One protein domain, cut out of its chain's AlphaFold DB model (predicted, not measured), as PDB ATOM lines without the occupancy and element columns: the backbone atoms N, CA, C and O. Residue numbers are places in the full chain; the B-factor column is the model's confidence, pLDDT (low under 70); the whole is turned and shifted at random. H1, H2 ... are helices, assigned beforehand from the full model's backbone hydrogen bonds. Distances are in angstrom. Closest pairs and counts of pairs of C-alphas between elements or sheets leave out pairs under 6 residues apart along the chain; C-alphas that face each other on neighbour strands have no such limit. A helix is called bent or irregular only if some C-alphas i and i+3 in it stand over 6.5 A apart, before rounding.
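What this domain is: This is residues 25 to 67 of the 289 residues of an uncharacterized protein of Microbacterium laevaniformans (UniProt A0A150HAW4). The chain makes an elongated ring of helices and loop: H2, the longest helix, and the short H3 follow one another along one long side, and H1 folds back on H2 at one end as a helical hairpin. From H3 the unnamed stretch of residues 54 to 67 swings round the other end, where residues 54 to 59 stick out, and returns along the other long side, so that the two ends of the printed part come near each other. The printed part has 43 residues with three named helices, in the order H1, H2, H3, and no named strand; its class is all helix. It is compact, with a radius of gyration of the C-alphas of 10.5 A, yet elongated in outline, with spans of 31 by 19 by 13 A.

How they stand to each other: Begin with H2, residues 38 to 47. Look before it for H1, residues 30 to 36: the two touch, and their closest C-alphas, those of Gln 34 and Ala 41, are 5.2 A apart. Their lines stand at a steep tilt of 40 degrees, and they run opposite ways as a helical hairpin; their centres are 10.4 A apart. A tight link of one residue, Met 37, joins them. Beyond H2, one residue, Val 48, makes the tight link to H3, residues 49 to 53, and H2 and H3 meet only through their link. H1 and H3 are apart. In the backbones of H1, H2 and H3, every O i to N i+4 pair is within hydrogen-bond range.

Where its parts are: Find C-alpha 38 at (-42.862, 53.555, 10.194); from there H2 runs over ten residues to C-alpha 47 at (-44.176, 48.445, -3.078), 14.3 A from first to last C-alpha. Go back to C-alpha 30 at (-34.414, 48.442, 8.189), where H1 begins; its seven residues cover 9.9 A. H3, five residues, covers 6.0 A and ends at C-alpha 53, at (-36.429, 40.593, -4.448). No helix is bent or irregular.

The domain as a whole: The two C-alphas farthest apart are those of Ala 36 and Ser 57, at 31.1 A, while the first and last printed C-alphas, those of Cys 25 and Phe 67, are 6.9 A apart. The printed part runs from residue 25 to 67 with no cut, and neither link between helices is long. Past H3, look along residues 54 to 67, 14 residues with no named element, whose C-alphas lie 3 to 18 A from the mean of the C-alphas; of these, residues 54 to 59 stand free. The mean pLDDT of the printed part is 89.8, and the model's confidence is low, under 70, at residues 58 to 60.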
ATOM      1  N   CYS A  25     -31.727  56.605   1.917       87.06
ATOM      2  CA  CYS A  25     -30.393  55.996   1.925       87.06
ATOM      3  C   CYS A  25     -29.620  56.242   3.225       87.06
ATOM      4  O   CYS A  25     -28.740  55.445   3.561       87.06
ATOM      5  N   LYS A  26     -29.971  57.301   3.971       87.06
ATOM      6  CA  LYS A  26     -29.389  57.608   5.288       87.06
ATOM      7  C   LYS A  26     -29.633  56.515   6.336       87.06
ATOM      8  O   LYS A  26     -28.898  56.441   7.314       87.06
ATOM      9  N   TYR A  27     -30.655  55.675   6.154       92.44
ATOM     10  CA  TYR A  27     -30.922  54.561   7.056       92.44
ATOM     11  C   TYR A  27     -30.087  53.348   6.638       92.44
ATOM     12  O   TYR A  27     -30.263  52.773   5.557       92.44
ATOM     13  N   THR A  28     -29.149  52.966   7.500       91.25
ATOM     14  CA  THR A  28     -28.246  51.828   7.280       91.25
ATOM     15  C   THR A  28     -28.909  50.489   7.593       91.25
ATOM     16  O   THR A  28     -28.520  49.477   7.018       91.25
ATOM     17  N   THR A  29     -29.953  50.477   8.429       94.50
ATOM     18  CA  THR A  29     -30.725  49.280   8.786       94.50
ATOM     19  C   THR A  29     -32.225  49.495   8.582       94.50
ATOM     20  O   THR A  29     -32.729  50.618   8.654       94.50
ATOM     21  N   GLU A  30     -32.955  48.401   8.345       94.31
ATOM     22  CA  GLU A  30     -34.414  48.442   8.189       94.31
ATOM     23  C   GLU A  30     -35.104  48.839   9.497       94.31
ATOM     24  O   GLU A  30     -36.086  49.571   9.466       94.31
ATOM     25  N   ALA A  31     -34.557  48.410  10.641       96.25
ATOM     26  CA  ALA A  31     -35.040  48.796  11.965       96.25
ATOM     27  C   ALA A  31     -34.949  50.316  12.169       96.25
ATOM     28  O   ALA A  31     -35.947  50.938  12.505       96.25
ATOM     29  N   ALA A  32     -33.812  50.942  11.837       96.38
ATOM     30  CA  ALA A  32     -33.670  52.396  11.944       96.38
ATOM     31  C   ALA A  32     -34.660  53.156  11.040       96.38
ATOM     32  O   ALA A  32     -35.193  54.190  11.439       96.38
ATOM     33  N   LEU A  33     -34.931  52.647   9.831       96.12
ATOM     34  CA  LEU A  33     -35.962  53.198   8.946       96.12
ATOM     35  C   LEU A  33     -37.375  53.005   9.526       96.12
ATOM     36  O   LEU A  33     -38.192  53.921   9.452       96.12
ATOM     37  N   GLN A  34     -37.664  51.831  10.086       96.31
ATOM     38  CA  GLN A  34     -38.955  51.488  10.683       96.31
ATOM     39  C   GLN A  34     -39.250  52.331  11.928       96.31
ATOM     40  O   GLN A  34     -40.372  52.815  12.060       96.31
ATOM     41  N   ASP A  35     -38.254  52.543  12.784       96.38
ATOM     42  CA  ASP A  35     -38.377  53.330  14.011       96.38
ATOM     43  C   ASP A  35     -38.540  54.819  13.691       96.38
ATOM     44  O   ASP A  35     -39.411  55.492  14.239       96.38
ATOM     45  N   ALA A  36     -37.740  55.339  12.753       95.69
ATOM     46  CA  ALA A  36     -37.782  56.752  12.394       95.69
ATOM     47  C   ALA A  36     -38.975  57.118  11.494       95.69
ATOM     48  O   ALA A  36     -39.483  58.237  11.567       95.69
ATOM     49  N   MET A  37     -39.390  56.225  10.586       95.56
ATOM     50  CA  MET A  37     -40.417  56.491   9.569       95.56
ATOM     51  C   MET A  37     -41.298  55.252   9.301       95.56
ATOM     52  O   MET A  37     -41.277  54.703   8.192       95.56
ATOM     53  N   PRO A  38     -42.139  54.828  10.262       96.38
ATOM     54  CA  PRO A  38     -42.862  53.555  10.194       96.38
ATOM     55  C   PRO A  38     -43.809  53.436   8.992       96.38
ATOM     56  O   PRO A  38     -43.891  52.377   8.370       96.38
ATOM     57  N   LEU A  39     -44.488  54.528   8.618       96.88
ATOM     58  CA  LEU A  39     -45.383  54.555   7.455       96.88
ATOM     59  C   LEU A  39     -44.621  54.397   6.133       96.88
ATOM     60  O   LEU A  39     -45.063  53.672   5.241       96.88
ATOM     61  N   LEU A  40     -43.461  55.050   6.012       95.12
ATOM     62  CA  LEU A  40     -42.607  54.937   4.831       95.12
ATOM     63  C   LEU A  40     -42.014  53.530   4.729       95.12
ATOM     64  O   LEU A  40     -42.049  52.939   3.653       95.12
ATOM     65  N   ALA A  41     -41.526  52.976   5.842       96.44
ATOM     66  CA  ALA A  41     -41.006  51.614   5.903       96.44
ATOM     67  C   ALA A  41     -42.059  50.594   5.440       96.44
ATOM     68  O   ALA A  41     -41.792  49.779   4.555       96.44
ATOM     69  N   ALA A  42     -43.288  50.697   5.959       97.12
ATOM     70  CA  ALA A  42     -44.400  49.843   5.550       97.12
ATOM     71  C   ALA A  42     -44.747  50.004   4.059       97.12
ATOM     72  O   ALA A  42     -44.976  49.010   3.365       97.12
ATOM     73  N   HIS A  43     -44.746  51.239   3.544       96.19
ATOM     74  CA  HIS A  43     -44.968  51.501   2.123       96.19
ATOM     75  C   HIS A  43     -43.888  50.847   1.253       96.19
ATOM     76  O   HIS A  43     -44.225  50.071   0.362       96.19
ATOM     77  N   LEU A  44     -42.607  51.104   1.534       95.44
ATOM     78  CA  LEU A  44     -41.474  50.573   0.770       95.44
ATOM     79  C   LEU A  44     -41.417  49.042   0.826       95.44
ATOM     80  O   LEU A  44     -41.159  48.401  -0.194       95.44
ATOM     81  N   ARG A  45     -41.716  48.439   1.983       95.94
ATOM     82  CA  ARG A  45     -41.802  46.980   2.129       95.94
ATOM     83  C   ARG A  45     -42.893  46.380   1.237       95.94
ATOM     84  O   ARG A  45     -42.704  45.296   0.698       95.94
ATOM     85  N   ARG A  46     -44.011  47.088   1.044       97.00
ATOM     86  CA  ARG A  46     -45.127  46.643   0.195       97.00
ATOM     87  C   ARG A  46     -44.891  46.890  -1.297       97.00
ATOM     88  O   ARG A  46     -45.336  46.084  -2.106       97.00
ATOM     89  N   THR A  47     -44.256  48.001  -1.672       95.31
ATOM     90  CA  THR A  47     -44.176  48.445  -3.078       95.31
ATOM     91  C   THR A  47     -42.810  48.230  -3.724       95.31
ATOM     92  O   THR A  47     -42.751  47.923  -4.910       95.31
ATOM     93  N   VAL A  48     -41.717  48.358  -2.969       92.81
ATOM     94  CA  VAL A  48     -40.344  48.307  -3.498       92.81
ATOM     95  C   VAL A  48     -39.689  46.955  -3.244       92.81
ATOM     96  O   VAL A  48     -39.063  46.407  -4.152       92.81
ATOM     97  N   LYS A  49     -39.853  46.383  -2.043       92.81
ATOM     98  CA  LYS A  49     -39.210  45.108  -1.686       92.81
ATOM     99  C   LYS A  49     -39.543  43.963  -2.659       92.81
ATOM    100  O   LYS A  49     -38.595  43.341  -3.125       92.81
ATOM    101  N   PRO A  50     -40.810  43.721  -3.062       93.81
ATOM    102  CA  PRO A  50     -41.117  42.630  -3.991       93.81
ATOM    103  C   PRO A  50     -40.447  42.809  -5.358       93.81
ATOM    104  O   PRO A  50     -39.987  41.841  -5.956       93.81
ATOM    105  N   LEU A  51     -40.350  44.058  -5.838       91.88
ATOM    106  CA  LEU A  51     -39.669  44.383  -7.093       91.88
ATOM    107  C   LEU A  51     -38.162  44.133  -6.992       91.88
ATOM    108  O   LEU A  51     -37.573  43.612  -7.932       91.88
ATOM    109  N   ARG A  52     -37.545  44.491  -5.857       88.62
ATOM    110  CA  ARG A  52     -36.117  44.264  -5.592       88.62
ATOM    111  C   ARG A  52     -35.792  42.778  -5.435       88.62
ATOM    112  O   ARG A  52     -34.849  42.316  -6.065       88.62
ATOM    113  N   ASP A  53     -36.596  42.037  -4.673       89.25
ATOM    114  CA  ASP A  53     -36.429  40.593  -4.448       89.25
ATOM    115  C   ASP A  53     -36.558  39.779  -5.753       89.25
ATOM    116  O   ASP A  53     -35.959  38.714  -5.893       89.25
ATOM    117  N   ALA A  54     -37.336  40.271  -6.725       89.69
ATOM    118  CA  ALA A  54     -37.520  39.618  -8.019       89.69
ATOM    119  C   ALA A  54     -36.309  39.755  -8.968       89.69
ATOM    120  O   ALA A  54     -36.251  39.047  -9.979       89.69
ATOM    121  N   ILE A  55     -35.349  40.643  -8.680       85.50
ATOM    122  CA  ILE A  55     -34.156  40.840  -9.513       85.50
ATOM    123  C   ILE A  55     -33.146  39.726  -9.210       85.50
ATOM    124  O   ILE A  55     -32.561  39.669  -8.135       85.50
ATOM    125  N   LYS A  56     -32.939  38.826 -10.177       78.38
ATOM    126  CA  LYS A  56     -32.113  37.608 -10.022       78.38
ATOM    127  C   LYS A  56     -30.666  37.747 -10.520       78.38
ATOM    128  O   LYS A  56     -29.883  36.813 -10.387       78.38
ATOM    129  N   SER A  57     -30.321  38.873 -11.139       76.81
ATOM    130  CA  SER A  57     -29.005  39.154 -11.734       76.81
ATOM    131  C   SER A  57     -28.291  40.279 -10.990       76.81
ATOM    132  O   SER A  57     -28.987  41.157 -10.510       76.81
ATOM    133  N   GLN A  58     -26.948  40.303 -11.028       65.44
ATOM    134  CA  GLN A  58     -26.047  41.286 -10.391       65.44
ATOM    135  C   GLN A  58     -26.291  41.517  -8.884       65.44
ATOM    136  O   GLN A  58     -27.407  41.668  -8.408       65.44
ATOM    137  N   ILE A  59     -25.212  41.596  -8.101       56.66
ATOM    138  CA  ILE A  59     -25.325  42.015  -6.700       56.66
ATOM    139  C   ILE A  59     -25.672  43.505  -6.703       56.66
ATOM    140  O   ILE A  59     -24.842  44.355  -7.031       56.66
ATOM    141  N   HIS A  60     -26.929  43.802  -6.405       66.38
ATOM    142  CA  HIS A  60     -27.442  45.151  -6.235       66.38
ATOM    143  C   HIS A  60     -27.461  45.507  -4.749       66.38
ATOM    144  O   HIS A  60     -27.476  44.614  -3.904       66.38
ATOM    145  N   GLU A  61     -27.421  46.808  -4.450       81.31
ATOM    146  CA  GLU A  61     -27.587  47.359  -3.098       81.31
ATOM    147  C   GLU A  61     -28.616  46.537  -2.300       81.31
ATOM    148  O   GLU A  61     -29.779  46.419  -2.696       81.31
ATOM    149  N   THR A  62     -28.158  45.919  -1.209       83.56
ATOM    150  CA  THR A  62     -28.922  44.910  -0.457       83.56
ATOM    151  C   THR A  62     -30.080  45.531   0.314       83.56
ATOM    152  O   THR A  62     -31.086  44.875   0.590       83.56
ATOM    153  N   ARG A  63     -29.973  46.824   0.633       90.44
ATOM    154  CA  ARG A  63     -31.046  47.612   1.231       90.44
ATOM    155  C   ARG A  63     -32.064  47.959   0.154       90.44
ATOM    156  O   ARG A  63     -31.876  48.897  -0.617       90.44
ATOM    157  N   TYR A  64     -33.186  47.243   0.129       90.19
ATOM    158  CA  TYR A  64     -34.230  47.442  -0.884       90.19
ATOM    159  C   TYR A  64     -34.796  48.877  -0.921       90.19
ATOM    160  O   TYR A  64     -35.322  49.291  -1.954       90.19
ATOM    161  N   TRP A  65     -34.675  49.636   0.177       91.56
ATOM    162  CA  TRP A  65     -35.078  51.044   0.291       91.56
ATOM    163  C   TRP A  65     -34.037  52.054  -0.219       91.56
ATOM    164  O   TRP A  65     -34.359  53.234  -0.335       91.56
ATOM    165  N   ALA A  66     -32.804  51.627  -0.499       89.38
ATOM    166  CA  ALA A  66     -31.737  52.494  -0.987       89.38
ATOM    167  C   ALA A  66     -31.659  52.494  -2.527       89.38
ATOM    168  O   ALA A  66     -32.171  51.603  -3.218       89.38
ATOM    169  N   PHE A  67     -31.023  53.527  -3.086       86.62
ATOM    170  CA  PHE A  67     -30.828  53.646  -4.530       86.62
ATOM    171  C   PHE A  67     -29.849  52.594  -5.071       86.62
ATOM    172  O   PHE A  67     -28.911  52.180  -4.401       86.62
TER     173      PHE A  67